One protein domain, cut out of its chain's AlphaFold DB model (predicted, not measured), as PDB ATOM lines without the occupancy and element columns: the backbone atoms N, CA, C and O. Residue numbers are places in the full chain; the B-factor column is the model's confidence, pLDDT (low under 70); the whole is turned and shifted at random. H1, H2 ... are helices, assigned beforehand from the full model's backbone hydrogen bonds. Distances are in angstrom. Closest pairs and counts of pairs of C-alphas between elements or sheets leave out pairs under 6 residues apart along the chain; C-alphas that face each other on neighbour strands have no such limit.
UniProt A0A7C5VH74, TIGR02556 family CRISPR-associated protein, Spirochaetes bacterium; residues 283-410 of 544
ATOM      1  N   ARG A 283       3.862 -25.830  22.936       95.12
ATOM      2  CA  ARG A 283       3.887 -27.196  23.475       95.12
ATOM      3  C   ARG A 283       5.215 -27.519  24.156       95.12
ATOM      4  O   ARG A 283       5.231 -28.155  25.208       95.12
ATOM      5  N   ILE A 284       6.333 -27.080  23.576       94.38
ATOM      6  CA  ILE A 284       7.656 -27.218  24.202       94.38
ATOM      7  C   ILE A 284       7.665 -26.450  25.526       94.38
ATOM      8  O   ILE A 284       8.069 -27.000  26.548       94.38
ATOM      9  N   LYS A 285       7.158 -25.214  25.524       94.50
ATOM     10  CA  LYS A 285       7.046 -24.383  26.721       94.50
ATOM     11  C   LYS A 285       6.233 -25.060  27.822       94.50
ATOM     12  O   LYS A 285       6.718 -25.152  28.944       94.50
ATOM     13  N   GLU A 286       5.072 -25.617  27.494       95.00
ATOM     14  CA  GLU A 286       4.237 -26.357  28.445       95.00
ATOM     15  C   GLU A 286       4.999 -27.525  29.098       95.00
ATOM     16  O   GLU A 286       4.998 -27.667  30.321       95.00
ATOM     17  N   ILE A 287       5.708 -28.341  28.306       95.25
ATOM     18  CA  ILE A 287       6.508 -29.465  28.823       95.25
ATOM     19  C   ILE A 287       7.569 -28.963  29.813       95.25
ATOM     20  O   ILE A 287       7.775 -29.562  30.870       95.25
ATOM     21  N   PHE A 288       8.229 -27.852  29.492       93.81
ATOM     22  CA  PHE A 288       9.261 -27.251  30.333       93.81
ATOM     23  C   PHE A 288       8.700 -26.637  31.616       93.81
ATOM     24  O   PHE A 288       9.268 -26.837  32.685       93.81
ATOM     25  N   GLU A 289       7.543 -25.986  31.553       95.06
ATOM     26  CA  GLU A 289       6.844 -25.487  32.738       95.06
ATOM     27  C   GLU A 289       6.439 -26.635  33.675       95.06
ATOM     28  O   GLU A 289       6.634 -26.548  34.891       95.06
ATOM     29  N   LYS A 290       5.950 -27.762  33.133       96.50
ATOM     30  CA  LYS A 290       5.656 -28.960  33.941       96.50
ATOM     31  C   LYS A 290       6.925 -29.572  34.537       96.50
ATOM     32  O   LYS A 290       6.911 -29.949  35.711       96.50
ATOM     33  N   ARG A 291       8.028 -29.626  33.783       95.62
ATOM     34  CA  ARG A 291       9.348 -30.058  34.280       95.62
ATOM     35  C   ARG A 291       9.792 -29.202  35.465       95.62
ATOM     36  O   ARG A 291      10.134 -29.736  36.520       95.62
ATOM     37  N   ASP A 292       9.752 -27.885  35.306       95.38
ATOM     38  CA  ASP A 292      10.232 -26.933  36.306       95.38
ATOM     39  C   ASP A 292       9.332 -26.935  37.554       95.38
ATOM     40  O   ASP A 292       9.830 -26.884  38.682       95.38
ATOM     41  N   SER A 293       8.017 -27.117  37.376       97.25
ATOM     42  CA  SER A 293       7.074 -27.338  38.476       97.25
ATOM     43  C   SER A 293       7.439 -28.579  39.296       97.25
ATOM     44  O   SER A 293       7.513 -28.500  40.523       97.25
ATOM     45  N   VAL A 294       7.715 -29.719  38.651       98.06
ATOM     46  CA  VAL A 294       8.132 -30.947  39.354       98.06
ATOM     47  C   VAL A 294       9.466 -30.741  40.070       98.06
ATOM     48  O   VAL A 294       9.564 -31.054  41.255       98.06
ATOM     49  N   ASN A 295      10.460 -30.143  39.409       96.50
ATOM     50  CA  ASN A 295      11.772 -29.861  40.003       96.50
ATOM     51  C   ASN A 295      11.673 -28.953  41.238       96.50
ATOM     52  O   ASN A 295      12.359 -29.171  42.240       96.50
ATOM     53  N   SER A 296      10.757 -27.982  41.226       96.69
ATOM     54  CA  SER A 296      10.459 -27.161  42.404       96.69
ATOM     55  C   SER A 296       9.931 -28.001  43.575       96.69
ATOM     56  O   SER A 296      10.373 -27.833  44.715       96.69
ATOM     57  N   GLN A 297       9.035 -28.959  43.313       97.25
ATOM     58  CA  GLN A 297       8.527 -29.867  44.349       97.25
ATOM     59  C   GLN A 297       9.601 -30.842  44.851       97.25
ATOM     60  O   GLN A 297       9.620 -31.136  46.045       97.25
ATOM     61  N   ILE A 298      10.527 -31.291  43.994       96.25
ATOM     62  CA  ILE A 298      11.696 -32.085  44.408       96.25
ATOM     63  C   ILE A 298      12.523 -31.301  45.425       96.25
ATOM     64  O   ILE A 298      12.816 -31.819  46.502       96.25
ATOM     65  N   LYS A 299      12.846 -30.035  45.122       95.00
ATOM     66  CA  LYS A 299      13.585 -29.163  46.045       95.00
ATOM     67  C   LYS A 299      12.864 -29.061  47.395       95.00
ATOM     68  O   LYS A 299      13.482 -29.310  48.425       95.00
ATOM     69  N   LYS A 300      11.555 -28.781  47.405       95.25
ATOM     70  CA  LYS A 300      10.754 -28.717  48.645       95.25
ATOM     71  C   LYS A 300      10.750 -30.042  49.410       95.25
ATOM     72  O   LYS A 300      10.942 -30.054  50.621       95.25
ATOM     73  N   TYR A 301      10.576 -31.160  48.706       95.56
ATOM     74  CA  TYR A 301      10.602 -32.492  49.302       95.56
ATOM     75  C   TYR A 301      11.950 -32.794  49.958       95.56
ATOM     76  O   TYR A 301      11.978 -33.350  51.050       95.56
ATOM     77  N   VAL A 302      13.072 -32.448  49.327       93.06
ATOM     78  CA  VAL A 302      14.397 -32.727  49.896       93.06
ATOM     79  C   VAL A 302      14.703 -31.814  51.084       93.06
ATOM     80  O   VAL A 302      15.203 -32.306  52.090       93.06
ATOM     81  N   LEU A 303      14.380 -30.520  50.989       91.00
ATOM     82  CA  LEU A 303      14.712 -29.542  52.031       91.00
ATOM     83  C   LEU A 303      13.817 -29.635  53.269       91.00
ATOM     84  O   LEU A 303      14.247 -29.272  54.352       91.00
ATOM     85  N   PHE A 304      12.581 -30.114  53.150       84.00
ATOM     86  CA  PHE A 304      11.690 -30.154  54.308       84.00
ATOM     87  C   PHE A 304      12.183 -31.126  55.411       84.00
ATOM     88  O   PHE A 304      12.501 -32.277  55.074       84.00
ATOM     89  N   PRO A 305      12.125 -30.767  56.711       75.69
ATOM     90  CA  PRO A 305      11.823 -29.437  57.265       75.69
ATOM     91  C   PRO A 305      13.060 -28.520  57.411       75.69
ATOM     92  O   PRO A 305      12.937 -27.325  57.171       75.69
ATOM     93  N   ASP A 306      14.241 -29.075  57.716       72.69
ATOM     94  CA  ASP A 306      15.443 -28.319  58.139       72.69
ATOM     95  C   ASP A 306      16.654 -28.458  57.191       72.69
ATOM     96  O   ASP A 306      17.806 -28.248  57.576       72.69
ATOM     97  N   GLY A 307      16.440 -28.889  55.950       76.94
ATOM     98  CA  GLY A 307      17.506 -29.062  54.970       76.94
ATOM     99  C   GLY A 307      18.129 -27.727  54.565       76.94
ATOM    100  O   GLY A 307      17.434 -26.827  54.099       76.94
ATOM    101  N   ASP A 308      19.453 -27.619  54.683       85.62
ATOM    102  CA  ASP A 308      20.196 -26.460  54.190       85.62
ATOM    103  C   ASP A 308      20.356 -26.547  52.667       85.62
ATOM    104  O   ASP A 308      21.039 -27.426  52.135       85.62
ATOM    105  N   GLU A 309      19.743 -25.605  51.951       84.25
ATOM    106  CA  GLU A 309      19.855 -25.527  50.498       84.25
ATOM    107  C   GLU A 309      21.269 -25.205  50.014       84.25
ATOM    108  O   GLU A 309      21.555 -25.410  48.834       84.25
ATOM    109  N   ASN A 310      22.143 -24.701  50.891       88.81
ATOM    110  CA  ASN A 310      23.524 -24.376  50.567       88.81
ATOM    111  C   ASN A 310      24.474 -25.568  50.677       88.81
ATOM    112  O   ASN A 310      25.547 -25.515  50.068       88.81
ATOM    113  N   ASP A 311      24.071 -26.647  51.352       91.75
ATOM    114  CA  ASP A 311      24.863 -27.868  51.456       91.75
ATOM    115  C   ASP A 311      25.074 -28.494  50.065       91.75
ATOM    116  O   ASP A 311      24.136 -28.790  49.317       91.75
ATOM    117  N   GLN A 312      26.339 -28.709  49.697       91.06
ATOM    118  CA  GLN A 312      26.694 -29.212  48.371       91.06
ATOM    119  C   GLN A 312      26.185 -30.639  48.115       91.06
ATOM    120  O   GLN A 312      25.827 -30.962  46.982       91.06
ATOM    121  N   LYS A 313      26.123 -31.502  49.136       90.75
ATOM    122  CA  LYS A 313      25.560 -32.854  49.010       90.75
ATOM    123  C   LYS A 313      24.057 -32.781  48.771       90.75
ATOM    124  O   LYS A 313      23.557 -33.510  47.916       90.75
ATOM    125  N   VAL A 314      23.355 -31.877  49.459       89.94
ATOM    126  CA  VAL A 314      21.919 -31.629  49.247       89.94
ATOM    127  C   VAL A 314      21.664 -31.115  47.831       89.94
ATOM    128  O   VAL A 314      20.829 -31.681  47.123       89.94
ATOM    129  N   LYS A 315      22.433 -30.121  47.363       89.12
ATOM    130  CA  LYS A 315      22.356 -29.623  45.976       89.12
ATOM    131  C   LYS A 315      22.572 -30.739  44.958       89.12
ATOM    132  O   LYS A 315      21.774 -30.885  44.035       89.12
ATOM    133  N   ASN A 316      23.615 -31.549  45.137       89.62
ATOM    134  CA  ASN A 316      23.918 -32.664  44.239       89.62
ATOM    135  C   ASN A 316      22.789 -33.704  44.219       89.62
ATOM    136  O   ASN A 316      22.455 -34.219  43.154       89.62
ATOM    137  N   TYR A 317      22.175 -33.983  45.370       90.62
ATOM    138  CA  TYR A 317      21.052 -34.911  45.472       90.62
ATOM    139  C   TYR A 317      19.767 -34.373  44.823       90.62
ATOM    140  O   TYR A 317      19.064 -35.111  44.141       90.62
ATOM    141  N   ILE A 318      19.469 -33.079  44.979       90.69
ATOM    142  CA  ILE A 318      18.355 -32.432  44.267       90.69
ATOM    143  C   ILE A 318      18.599 -32.498  42.757       90.69
ATOM    144  O   ILE A 318      17.730 -32.940  42.007       90.69
ATOM    145  N   ASN A 319      19.802 -32.128  42.311       88.50
ATOM    146  CA  ASN A 319      20.164 -32.147  40.897       88.50
ATOM    147  C   ASN A 319      20.080 -33.550  40.289       88.50
ATOM    148  O   ASN A 319      19.647 -33.689  39.149       88.50
ATOM    149  N   SER A 320      20.444 -34.593  41.041       89.69
ATOM    150  CA  SER A 320      20.350 -35.973  40.558       89.69
ATOM    151  C   SER A 320      18.910 -36.489  40.474       89.69
ATOM    152  O   SER A 320      18.659 -37.437  39.732       89.69
ATOM    153  N   LEU A 321      17.965 -35.882  41.201       92.38
ATOM    154  CA  LEU A 321      16.535 -36.197  41.132       92.38
ATOM    155  C   LEU A 321      15.777 -35.365  40.090       92.38
ATOM    156  O   LEU A 321      14.739 -35.827  39.617       92.38
ATOM    157  N   ASN A 322      16.270 -34.170  39.749       93.44
ATOM    158  CA  ASN A 322      15.627 -33.271  38.791       93.44
ATOM    159  C   ASN A 322      15.297 -33.978  37.473       93.44
ATOM    160  O   ASN A 322      16.058 -34.797  36.960       93.44
ATOM    161  N   ILE A 323      14.165 -33.617  36.889       93.88
ATOM    162  CA  ILE A 323      13.723 -34.135  35.606       93.88
ATOM    163  C   ILE A 323      14.630 -33.596  34.507       93.88
ATOM    164  O   ILE A 323      14.627 -32.406  34.189       93.88
ATOM    165  N   THR A 324      15.381 -34.514  33.915       90.44
ATOM    166  CA  THR A 324      16.190 -34.326  32.715       90.44
ATOM    167  C   THR A 324      15.929 -35.496  31.777       90.44
ATOM    168  O   THR A 324      15.446 -36.552  32.189       90.44
ATOM    169  N   THR A 325      16.259 -35.337  30.503       89.56
ATOM    170  CA  THR A 325      16.172 -36.425  29.525       89.56
ATOM    171  C   THR A 325      17.073 -37.611  29.893       89.56
ATOM    172  O   THR A 325      16.653 -38.757  29.732       89.56
ATOM    173  N   ASP A 326      18.257 -37.361  30.466       88.19
ATOM    174  CA  ASP A 326      19.150 -38.400  31.004       88.19
ATOM    175  C   ASP A 326      18.522 -39.159  32.184       88.19
ATOM    176  O   ASP A 326      18.567 -40.391  32.249       88.19
ATOM    177  N   ASN A 327      17.849 -38.446  33.089       87.69
ATOM    178  CA  ASN A 327      17.146 -39.081  34.198       87.69
ATOM    179  C   ASN A 327      15.897 -39.852  33.760       87.69
ATOM    180  O   ASN A 327      15.522 -40.805  34.434       87.69
ATOM    181  N   LEU A 328      15.278 -39.496  32.632       91.00
ATOM    182  CA  LEU A 328      14.185 -40.279  32.054       91.00
ATOM    183  C   LEU A 328      14.699 -41.544  31.357       91.00
ATOM    184  O   LEU A 328      14.150 -42.624  31.574       91.00
ATOM    185  N   VAL A 329      15.753 -41.440  30.536       92.25
ATOM    186  CA  VAL A 329      16.233 -42.570  29.718       92.25
ATOM    187  C   VAL A 329      16.849 -43.690  30.552       92.25
ATOM    188  O   VAL A 329      16.744 -44.850  30.162       92.25
ATOM    189  N   ARG A 330      17.410 -43.381  31.731       89.25
ATOM    190  CA  ARG A 330      18.094 -44.351  32.610       89.25
ATOM    191  C   ARG A 330      17.282 -45.605  32.946       89.25
ATOM    192  O   ARG A 330      17.853 -46.646  33.254       89.25
ATOM    193  N   PHE A 331      15.952 -45.492  32.950       90.31
ATOM    194  CA  PHE A 331      15.043 -46.595  33.267       90.31
ATOM    195  C   PHE A 331      14.787 -47.512  32.067       90.31
ATOM    196  O   PHE A 331      14.261 -48.612  32.227       90.31
ATOM    197  N   PHE A 332      15.150 -47.050  30.874       93.06
ATOM    198  CA  PHE A 332      14.940 -47.732  29.608       93.06
ATOM    199  C   PHE A 332      16.256 -48.257  29.017       93.06
ATOM    200  O   PHE A 332      16.241 -49.281  28.331       93.06
ATOM    201  N   GLY A 333      17.381 -47.588  29.299       91.00
ATOM    202  CA  GLY A 333      18.726 -47.973  28.876       91.00
ATOM    203  C   GLY A 333      19.828 -47.137  29.528       91.00
ATOM    204  O   GLY A 333      19.579 -46.041  30.028       91.00
ATOM    205  N   LYS A 334      21.056 -47.666  29.523       86.81
ATOM    206  CA  LYS A 334      22.254 -47.018  30.090       86.81
ATOM    207  C   LYS A 334      23.186 -46.441  29.024       86.81
ATOM    208  O   LYS A 334      23.955 -45.531  29.316       86.81
ATOM    209  N   SER A 335      23.148 -46.975  27.806       89.62
ATOM    210  CA  SER A 335      23.980 -46.532  26.684       89.62
ATOM    211  C   SER A 335      23.319 -46.901  25.354       89.62
ATOM    212  O   SER A 335      22.262 -47.526  25.343       89.62
ATOM    213  N   LYS A 336      23.946 -46.557  24.220       86.12
ATOM    214  CA  LYS A 336      23.482 -47.028  22.899       86.12
ATOM    215  C   LYS A 336      23.478 -48.558  22.789       86.12
ATOM    216  O   LYS A 336      22.583 -49.101  22.150       86.12
ATOM    217  N   ASP A 337      24.453 -49.223  23.409       88.31
ATOM    218  CA  ASP A 337      24.619 -50.680  23.340       88.31
ATOM    219  C   ASP A 337      23.780 -51.422  24.396       88.31
ATOM    220  O   ASP A 337      23.430 -52.585  24.205       88.31
ATOM    221  N   ASP A 338      23.415 -50.746  25.492       89.88
ATOM    222  CA  ASP A 338      22.557 -51.260  26.566       89.88
ATOM    223  C   ASP A 338      21.244 -50.463  26.628       89.88
ATOM    224  O   ASP A 338      21.026 -49.646  27.529       89.88
ATOM    225  N   PHE A 339      20.382 -50.671  25.622       92.44
ATOM    226  CA  PHE A 339      19.087 -49.992  25.493       92.44
ATOM    227  C   PHE A 339      17.905 -50.966  25.291       92.44
ATOM    228  O   PHE A 339      17.238 -50.938  24.252       92.44
ATOM    229  N   PRO A 340      17.613 -51.845  26.270       93.38
ATOM    230  CA  PRO A 340      16.633 -52.924  26.118       93.38
ATOM    231  C   PRO A 340      15.200 -52.443  25.850       93.38
ATOM    232  O   PRO A 340      14.441 -53.156  25.197       93.38
ATOM    233  N   PHE A 341      14.835 -51.242  26.312       94.62
ATOM    234  CA  PHE A 341      13.500 -50.657  26.132       94.62
ATOM    235  C   PHE A 341      13.506 -49.444  25.181       94.62
ATOM    236  O   PHE A 341      12.780 -48.470  25.395       94.62
ATOM    237  N   LYS A 342      14.351 -49.475  24.133       94.38
ATOM    238  CA  LYS A 342      14.498 -48.393  23.132       94.38
ATOM    239  C   LYS A 342      13.157 -47.967  22.523       94.38
ATOM    240  O   LYS A 342      12.847 -46.779  22.473       94.38
ATOM    241  N   ASN A 343      12.337 -48.931  22.104       94.31
ATOM    242  CA  ASN A 343      11.052 -48.659  21.449       94.31
ATOM    243  C   ASN A 343      10.041 -48.024  22.413       94.31
ATOM    244  O   ASN A 343       9.328 -47.088  22.052       94.31
ATOM    245  N   GLU A 344       9.981 -48.515  23.650       95.12
ATOM    246  CA  GLU A 344       9.124 -47.965  24.694       95.12
ATOM    247  C   GLU A 344       9.550 -46.547  25.074       95.12
ATOM    248  O   GLU A 344       8.681 -45.697  25.272       95.12
ATOM    249  N   PHE A 345      10.858 -46.270  25.112       95.25
ATOM    250  CA  PHE A 345      11.375 -44.922  25.326       95.25
ATOM    251  C   PHE A 345      10.978 -43.982  24.188       95.25
ATOM    252  O   PHE A 345      10.438 -42.913  24.447       95.25
ATOM    253  N   TYR A 346      11.166 -44.371  22.926       95.69
ATOM    254  CA  TYR A 346      10.764 -43.525  21.800       95.69
ATOM    255  C   TYR A 346       9.262 -43.257  21.762       95.69
ATOM    256  O   TYR A 346       8.862 -42.114  21.549       95.69
ATOM    257  N   ARG A 347       8.435 -44.260  22.071       95.69
ATOM    258  CA  ARG A 347       6.988 -44.063  22.231       95.69
ATOM    259  C   ARG A 347       6.666 -43.111  23.384       95.69
ATOM    260  O   ARG A 347       5.753 -42.301  23.264       95.69
ATOM    261  N   LEU A 348       7.394 -43.193  24.502       95.44
ATOM    262  CA  LEU A 348       7.242 -42.253  25.612       95.44
ATOM    263  C   LEU A 348       7.562 -40.823  25.164       95.44
ATOM    264  O   LEU A 348       6.753 -39.932  25.390       95.44
ATOM    265  N   ILE A 349       8.705 -40.607  24.508       95.25
ATOM    266  CA  ILE A 349       9.115 -39.278  24.037       95.25
ATOM    267  C   ILE A 349       8.122 -38.724  23.010       95.25
ATOM    268  O   ILE A 349       7.722 -37.567  23.114       95.25
ATOM    269  N   GLU A 350       7.661 -39.546  22.066       96.12
ATOM    270  CA  GLU A 350       6.624 -39.154  21.110       96.12
ATOM    271  C   GLU A 350       5.336 -38.711  21.817       96.12
ATOM    272  O   GLU A 350       4.820 -37.628  21.535       96.12
ATOM    273  N   ASN A 351       4.844 -39.506  22.771       95.31
ATOM    274  CA  ASN A 351       3.647 -39.185  23.543       95.31
ATOM    275  C   ASN A 351       3.813 -37.908  24.377       95.31
ATOM    276  O   ASN A 351       2.891 -37.095  24.429       95.31
ATOM    277  N   LEU A 352       4.985 -37.706  24.987       94.94
ATOM    278  CA  LEU A 352       5.306 -36.487  25.730       94.94
ATOM    279  C   LEU A 352       5.242 -35.260  24.825       94.94
ATOM    280  O   LEU A 352       4.574 -34.295  25.174       94.94
ATOM    281  N   PHE A 353       5.867 -35.287  23.647       95.25
ATOM    282  CA  PHE A 353       5.827 -34.137  22.741       95.25
ATOM    283  C   PHE A 353       4.446 -33.910  22.123       95.25
ATOM    284  O   PHE A 353       4.037 -32.761  21.981       95.25
ATOM    285  N   LYS A 354       3.690 -34.974  21.833       94.69
ATOM    286  CA  LYS A 354       2.342 -34.878  21.246       94.69
ATOM    287  C   LYS A 354       1.213 -34.661  22.262       94.69
ATOM    288  O   LYS A 354       0.077 -34.463  21.847       94.69
ATOM    289  N   GLY A 355       1.491 -34.730  23.565       93.88
ATOM    290  CA  GLY A 355       0.456 -34.641  24.605       93.88
ATOM    291  C   GLY A 355      -0.524 -35.810  24.588       93.88
ATOM    292  O   GLY A 355      -1.702 -35.647  24.883       93.88
ATOM    293  N   ILE A 356      -0.045 -36.998  24.215       94.56
ATOM    294  CA  ILE A 356      -0.859 -38.214  24.149       94.56
ATOM    295  C   ILE A 356      -0.691 -38.988  25.452       94.56
ATOM    296  O   ILE A 356       0.432 -39.282  25.860       94.56
ATOM    297  N   LYS A 357      -1.812 -39.378  26.070       93.88
ATOM    298  CA  LYS A 357      -1.830 -40.218  27.274       93.88
ATOM    299  C   LYS A 357      -0.911 -41.436  27.127       93.88
ATOM    300  O   LYS A 357      -1.023 -42.197  26.164       93.88
ATOM    301  N   TYR A 358      -0.020 -41.639  28.094       89.88
ATOM    302  CA  TYR A 358       0.823 -42.833  28.160       89.88
ATOM    303  C   TYR A 358       0.164 -43.922  29.021       89.88
ATOM    304  O   TYR A 358      -0.514 -43.626  30.003       89.88
ATOM    305  N   ASP A 359       0.350 -45.195  28.660       89.62
ATOM    306  CA  ASP A 359      -0.187 -46.317  29.437       89.62
ATOM    307  C   ASP A 359       0.571 -46.467  30.765       89.62
ATOM    308  O   ASP A 359       1.717 -46.925  30.807       89.62
ATOM    309  N   GLU A 360      -0.099 -46.099  31.857       87.56
ATOM    310  CA  GLU A 360       0.412 -46.220  33.220       87.56
ATOM    311  C   GLU A 360       0.882 -47.645  33.530       87.56
ATOM    312  O   GLU A 360       1.966 -47.816  34.077       87.56
ATOM    313  N   ARG A 361       0.147 -48.690  33.132       88.62
ATOM    314  CA  ARG A 361       0.538 -50.073  33.451       88.62
ATOM    315  C   ARG A 361       1.825 -50.472  32.743       88.62
ATOM    316  O   ARG A 361       2.680 -51.119  33.348       88.62
ATOM    317  N   ALA A 362       1.978 -50.076  31.481       90.38
ATOM    318  CA  ALA A 362       3.212 -50.303  30.736       90.38
ATOM    319  C   ALA A 362       4.397 -49.581  31.391       90.38
ATOM    320  O   ALA A 362       5.480 -50.152  31.509       90.38
ATOM    321  N   LEU A 363       4.174 -48.350  31.858       91.00
ATOM    322  CA  LEU A 363       5.178 -47.547  32.539       91.00
ATOM    323  C   LEU A 363       5.607 -48.184  33.872       91.00
ATOM    324  O   LEU A 363       6.792 -48.454  34.072       91.00
ATOM    325  N   LEU A 364       4.641 -48.515  34.739       91.75
ATOM    326  CA  LEU A 364       4.885 -49.183  36.020       91.75
ATOM    327  C   LEU A 364       5.661 -50.493  35.825       91.75
ATOM    328  O   LEU A 364       6.587 -50.776  36.579       91.75
ATOM    329  N   LYS A 365       5.326 -51.279  34.794       92.44
ATOM    330  CA  LYS A 365       6.003 -52.545  34.491       92.44
ATOM    331  C   LYS A 365       7.493 -52.358  34.192       92.44
ATOM    332  O   LYS A 365       8.310 -53.085  34.753       92.44
ATOM    333  N   ILE A 366       7.857 -51.396  33.337       92.00
ATOM    334  CA  ILE A 366       9.266 -51.102  32.999       92.00
ATOM    335  C   ILE A 366      10.024 -50.687  34.257       92.00
ATOM    336  O   ILE A 366      11.081 -51.234  34.574       92.00
ATOM    337  N   PHE A 367       9.438 -49.779  35.031       90.81
ATOM    338  CA  PHE A 367      10.060 -49.307  36.256       90.81
ATOM    339  C   PHE A 367      10.204 -50.402  37.311       90.81
ATOM    340  O   PHE A 367      11.236 -50.478  37.975       90.81
ATOM    341  N   MET A 368       9.229 -51.304  37.429       92.50
ATOM    342  CA  MET A 368       9.324 -52.439  38.340       92.50
ATOM    343  C   MET A 368      10.394 -53.446  37.927       92.50
ATOM    344  O   MET A 368      11.016 -54.027  38.812       92.50
ATOM    345  N   ILE A 369      10.656 -53.645  36.630       91.50
ATOM    346  CA  ILE A 369      11.797 -54.456  36.177       91.50
ATOM    347  C   ILE A 369      13.103 -53.838  36.689       91.50
ATOM    348  O   ILE A 369      13.912 -54.532  37.303       91.50
ATOM    349  N   PHE A 370      13.273 -52.527  36.509       88.75
ATOM    350  CA  PHE A 370      14.472 -51.820  36.950       88.75
ATOM    351  C   PHE A 370      14.632 -51.852  38.479       88.75
ATOM    352  O   PHE A 370      15.674 -52.260  38.988       88.75
ATOM    353  N   LEU A 371      13.586 -51.487  39.228       89.88
ATOM    354  CA  LEU A 371      13.620 -51.467  40.691       89.88
ATOM    355  C   LEU A 371      13.889 -52.848  41.292       89.88
ATOM    356  O   LEU A 371      14.638 -52.937  42.259       89.88
ATOM    357  N   LYS A 372      13.310 -53.922  40.737       90.75
ATOM    358  CA  LYS A 372      13.555 -55.293  41.216       90.75
ATOM    359  C   LYS A 372      15.020 -55.694  41.044       90.75
ATOM    360  O   LYS A 372      15.569 -56.293  41.961       90.75
ATOM    361  N   ASN A 373      15.652 -55.336  39.924       85.88
ATOM    362  CA  ASN A 373      17.075 -55.609  39.704       85.88
ATOM    363  C   ASN A 373      17.943 -54.853  40.720       85.88
ATOM    364  O   ASN A 373      18.738 -55.473  41.421       85.88
ATOM    365  N   MET A 374      17.699 -53.548  40.900       82.75
ATOM    366  CA  MET A 374      18.419 -52.746  41.901       82.75
ATOM    367  C   MET A 374      18.205 -53.252  43.334       82.75
ATOM    368  O   MET A 374      19.087 -53.113  44.171       82.75
ATOM    369  N   PHE A 375      17.034 -53.818  43.637       83.19
ATOM    370  CA  PHE A 375      16.706 -54.336  44.967       83.19
ATOM    371  C   PHE A 375      17.449 -55.640  45.305       83.19
ATOM    372  O   PHE A 375      17.558 -56.005  46.472       83.19
ATOM    373  N   ILE A 376      17.918 -56.374  44.294       81.31
ATOM    374  CA  ILE A 376      18.663 -57.628  44.474       81.31
ATOM    375  C   ILE A 376      20.168 -57.358  44.616       81.31
ATOM    376  O   ILE A 376      20.857 -58.106  45.303       81.31
ATOM    377  N   GLU A 377      20.676 -56.302  43.983       77.81
ATOM    378  CA  GLU A 377      22.088 -55.915  44.018       77.81
ATOM    379  C   GLU A 377      22.416 -55.118  45.299       77.81
ATOM    380  O   GLU A 377      21.768 -54.112  45.583       77.81
ATOM    381  N   ASP A 378      23.445 -55.516  46.063       64.06
ATOM    382  CA  ASP A 378      23.816 -54.856  47.336       64.06
ATOM    383  C   ASP A 378      24.129 -53.354  47.160       64.06
ATOM    384  O   ASP A 378      23.647 -52.511  47.920       64.06
ATOM    385  N   GLU A 379      24.876 -52.984  46.112       62.06
ATOM    386  CA  GLU A 379      25.124 -51.574  45.761       62.06
ATOM    387  C   GLU A 379      23.846 -50.844  45.325       62.06
ATOM    388  O   GLU A 379      23.677 -49.640  45.564       62.06
ATOM    389  N   GLY A 380      22.925 -51.573  44.694       64.06
ATOM    390  CA  GLY A 380      21.633 -51.054  44.274       64.06
ATOM    391  C   GLY A 380      20.726 -50.736  45.452       64.06
ATOM    392  O   GLY A 380      20.042 -49.711  45.433       64.06
ATOM    393  N   MET A 381      20.806 -51.526  46.521       71.00
ATOM    394  CA  MET A 381      20.043 -51.302  47.741       71.00
ATOM    395  C   MET A 381      20.457 -50.056  48.509       71.00
ATOM    396  O   MET A 381      19.591 -49.319  48.983       71.00
ATOM    397  N   ASN A 382      21.752 -49.746  48.536       74.75
ATOM    398  CA  ASN A 382      22.246 -48.494  49.116       74.75
ATOM    399  C   ASN A 382      21.671 -47.257  48.401       74.75
ATOM    400  O   ASN A 382      21.468 -46.212  49.017       74.75
ATOM    401  N   ASN A 383      21.346 -47.392  47.113       84.81
ATOM    402  CA  ASN A 383      20.788 -46.326  46.285       84.81
ATOM    403  C   ASN A 383      19.281 -46.482  46.019       84.81
ATOM    404  O   ASN A 383      18.700 -45.674  45.291       84.81
ATOM    405  N   PHE A 384      18.615 -47.485  46.598       88.88
ATOM    406  CA  PHE A 384      17.242 -47.851  46.238       88.88
ATOM    407  C   PHE A 384      16.265 -46.685  46.408       88.88
ATOM    408  O   PHE A 384      15.467 -46.394  45.518       88.88
ATOM    409  N   ARG A 385      16.398 -45.942  47.515       91.56
ATOM    410  CA  ARG A 385      15.616 -44.727  47.773       91.56
ATOM    411  C   ARG A 385      15.731 -43.710  46.639       91.56
ATOM    412  O   ARG A 385      14.724 -43.146  46.223       91.56
ATOM    413  N   PHE A 386      16.942 -43.459  46.152       91.62
ATOM    414  CA  PHE A 386      17.169 -42.513  45.063       91.62
ATOM    415  C   PHE A 386      16.443 -42.948  43.787       91.62
ATOM    416  O   PHE A 386      15.739 -42.140  43.188       91.62
ATOM    417  N   TYR A 387      16.541 -44.225  43.416       92.00
ATOM    418  CA  TYR A 387      15.863 -44.754  42.231       92.00
ATOM    419  C   TYR A 387      14.340 -44.706  42.345       92.00
ATOM    420  O   TYR A 387      13.678 -44.303  41.393       92.00
ATOM    421  N   VAL A 388      13.786 -45.058  43.507       94.75
ATOM    422  CA  VAL A 388      12.341 -44.970  43.767       94.75
ATOM    423  C   VAL A 388      11.841 -43.529  43.640       94.75
ATOM    424  O   VAL A 388      10.812 -43.298  43.005       94.75
ATOM    425  N   LEU A 389      12.564 -42.556  44.200       95.56
ATOM    426  CA  LEU A 389      12.187 -41.142  44.118       95.56
ATOM    427  C   LEU A 389      12.356 -40.580  42.704       95.56
ATOM    428  O   LEU A 389      11.443 -39.933  42.198       95.56
ATOM    429  N   SER A 390      13.483 -40.860  42.045       93.88
ATOM    430  CA  SER A 390      13.742 -40.450  40.657       93.88
ATOM    431  C   SER A 390      12.647 -40.972  39.728       93.88
ATOM    432  O   SER A 390      12.127 -40.235  38.888       93.88
ATOM    433  N   TYR A 391      12.226 -42.218  39.938       94.38
ATOM    434  CA  TYR A 391      11.097 -42.794  39.238       94.38
ATOM    435  C   TYR A 391       9.792 -42.068  39.580       94.38
ATOM    436  O   TYR A 391       9.105 -41.624  38.665       94.38
ATOM    437  N   TYR A 392       9.444 -41.899  40.857       96.62
ATOM    438  CA  TYR A 392       8.209 -41.218  41.248       96.62
ATOM    439  C   TYR A 392       8.061 -39.846  40.577       96.62
ATOM    440  O   TYR A 392       7.036 -39.570  39.955       96.62
ATOM    441  N   PHE A 393       9.101 -39.015  40.623       97.25
ATOM    442  CA  PHE A 393       9.058 -37.698  39.995       97.25
ATOM    443  C   PHE A 393       9.014 -37.779  38.463       97.25
ATOM    444  O   PHE A 393       8.310 -36.986  37.839       97.25
ATOM    445  N   SER A 394       9.678 -38.767  37.854       95.75
ATOM    446  CA  SER A 394       9.557 -39.036  36.414       95.75
ATOM    447  C   SER A 394       8.130 -39.434  36.028       95.75
ATOM    448  O   SER A 394       7.590 -38.919  35.057       95.75
ATOM    449  N   TYR A 395       7.486 -40.303  36.812       95.50
ATOM    450  CA  TYR A 395       6.087 -40.690  36.633       95.50
ATOM    451  C   TYR A 395       5.151 -39.486  36.736       95.50
ATOM    452  O   TYR A 395       4.301 -39.298  35.866       95.50
ATOM    453  N   VAL A 396       5.347 -38.638  37.751       97.00
ATOM    454  CA  VAL A 396       4.582 -37.397  37.905       97.00
ATOM    455  C   VAL A 396       4.748 -36.499  36.681       97.00
ATOM    456  O   VAL A 396       3.749 -36.090  36.095       97.00
ATOM    457  N   PHE A 397       5.983 -36.236  36.253       97.31
ATOM    458  CA  PHE A 397       6.260 -35.422  35.070       97.31
ATOM    459  C   PHE A 397       5.568 -35.966  33.814       97.31
ATOM    460  O   PHE A 397       4.896 -35.218  33.104       97.31
ATOM    461  N   ILE A 398       5.671 -37.276  33.568       95.94
ATOM    462  CA  ILE A 398       5.036 -37.923  32.415       95.94
ATOM    463  C   ILE A 398       3.517 -37.755  32.464       95.94
ATOM    464  O   ILE A 398       2.895 -37.431  31.449       95.94
ATOM    465  N   LYS A 399       2.909 -37.937  33.638       95.19
ATOM    466  CA  LYS A 399       1.465 -37.793  33.806       95.19
ATOM    467  C   LYS A 399       1.005 -36.356  33.578       95.19
ATOM    468  O   LYS A 399       0.068 -36.151  32.817       95.19
ATOM    469  N   LEU A 400       1.700 -35.366  34.136       95.94
ATOM    470  CA  LEU A 400       1.375 -33.951  33.919       95.94
ATOM    471  C   LEU A 400       1.463 -33.561  32.439       95.94
ATOM    472  O   LEU A 400       0.582 -32.875  31.933       95.94
ATOM    473  N   CYS A 401       2.488 -34.032  31.727       95.25
ATOM    474  CA  CYS A 401       2.654 -33.743  30.303       95.25
ATOM    475  C   CYS A 401       1.600 -34.423  29.415       95.25
ATOM    476  O   CYS A 401       1.332 -33.932  28.323       95.25
ATOM    477  N   THR A 402       1.034 -35.559  29.829       93.00
ATOM    478  CA  THR A 402       0.157 -36.381  28.970       93.00
ATOM    479  C   THR A 402      -1.317 -36.373  29.377       93.00
ATOM    480  O   THR A 402      -2.172 -36.745  28.576       93.00
ATOM    481  N   GLU A 403      -1.623 -35.945  30.600       92.44
ATOM    482  CA  GLU A 403      -2.982 -35.856  31.150       92.44
ATOM    483  C   GLU A 403      -3.323 -34.444  31.667       92.44
ATOM    484  O   GLU A 403      -4.490 -34.166  31.943       92.44
ATOM    485  N   GLY A 404      -2.342 -33.540  31.771       90.88
ATOM    486  CA  GLY A 404      -2.519 -32.199  32.326       90.88
ATOM    487  C   GLY A 404      -2.561 -32.172  33.860       90.88
ATOM    488  O   GLY A 404      -2.175 -33.124  34.540       90.88
ATOM    489  N   GLY A 405      -3.032 -31.050  34.410       91.00
ATOM    490  CA  GLY A 405      -3.137 -30.813  35.854       91.00
ATOM    491  C   GLY A 405      -1.900 -30.161  36.473       91.00
ATOM    492  O   GLY A 405      -0.944 -29.815  35.776       91.00
ATOM    493  N   ASP A 406      -1.936 -29.993  37.792       91.19
ATOM    494  CA  ASP A 406      -0.871 -29.372  38.581       91.19
ATOM    495  C   ASP A 406      -0.371 -30.320  39.669       91.19
ATOM    496  O   ASP A 406      -1.057 -31.261  40.075       91.19
ATOM    497  N   PHE A 407       0.847 -30.070  40.146       95.12
ATOM    498  CA  PHE A 407       1.480 -30.885  41.173       95.12
ATOM    499  C   PHE A 407       2.045 -30.021  42.293       95.12
ATOM    500  O   PHE A 407       2.965 -29.223  42.096       95.12
ATOM    501  N   MET A 408       1.504 -30.224  43.492       96.81
ATOM    502  CA  MET A 408       1.966 -29.582  44.709       96.81
ATOM    503  C   MET A 408       1.934 -30.586  45.852       96.81
ATOM    504  O   MET A 408       0.880 -31.130  46.166       96.81
ATOM    505  N   LEU A 409       3.092 -30.819  46.467       96.06
ATOM    506  CA  LEU A 409       3.181 -31.652  47.660       96.06
ATOM    507  C   LEU A 409       2.678 -30.875  48.873       96.06
ATOM    508  O   LEU A 409       2.969 -29.686  49.021       96.06
ATOM    509  N   ASN A 410       1.957 -31.563  49.752       95.50
ATOM    510  CA  ASN A 410       1.491 -31.009  51.015       95.50
ATOM    511  C   ASN A 410       2.155 -31.761  52.176       95.50
ATOM    512  O   ASN A 410       2.100 -32.981  52.220       95.50
TER     513      ASN A 410
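AT A GLANCE: This is residues 283 to 410 of the 544 residues of the protein "TIGR02556 family CRISPR-associated protein" of Spirochaetes bacterium (UniProt A0A7C5VH74). Three long helices, H1, H7 and H5, lie side by side in a row with H7 in the middle, and H2, H3 and H4 follow one another over one side of H7. Short H6 makes the turn between H5 and H7. The printed part has 128 residues with seven named helices, H1 to H7 in chain order, and no named strand; its class is all helix. It is compact, with a radius of gyration of the C-alphas of 15.0 A and spans of 41 by 38 by 24 A.

IN THESE COORDINATES: Find C-alpha 283 at (3.887, -27.196, 23.475); from there H1 runs 30.6 A to residue 303. Next come H2, residues 312 to 321, 14.3 A, and H3, residues 325 to 329. H4 holds residues 342 to 354, 18.3 A, and H5 residues 360 to 376, 24.3 A. After H6, residues 378 to 382, H7 runs 27.9 A from residue 384 to C-alpha 403 at (-2.982, -35.856, 31.150).

HOW THE PARTS SIT: Look first at H7, the hub, which touches five helices. H1 touches it at Ile 287 and Cys 401, closest C-alphas 5.9 A apart, opposite ways at a shallow tilt of 33 degrees, only just short of steep. H5 touches it at Phe 375 and Phe 384, 6.6 A between closest C-alphas, opposite ways at a shallow 9 degrees. H2 touches it with closest C-alphas Leu 321 and Ser 390, 5.1 A apart, at a steep 48 degrees; H4 with Leu 352 and Cys 401, 6.0 A, at a steep 44 degrees. H3 only just touches H7, with 3 pairs of C-alphas within 8 A, Leu 328 and Ser 394 closest at 6.5 A. H1 and H2 form a helical hairpin. H5 and H6 touch only at the corner, Met 374 and Gly 380 having the closest C-alphas, 4.3 A. In each of H1 to H7 every O i to N i+4 pair is within hydrogen-bond range.

THE WHOLE: The farthest C-alphas, Asp 306 and Asp 337, are 42.4 A apart. The printed part has no cut. The link from H3 to H4, residues 330 to 341, is long. Residues 378 to 380 have pLDDT under 70.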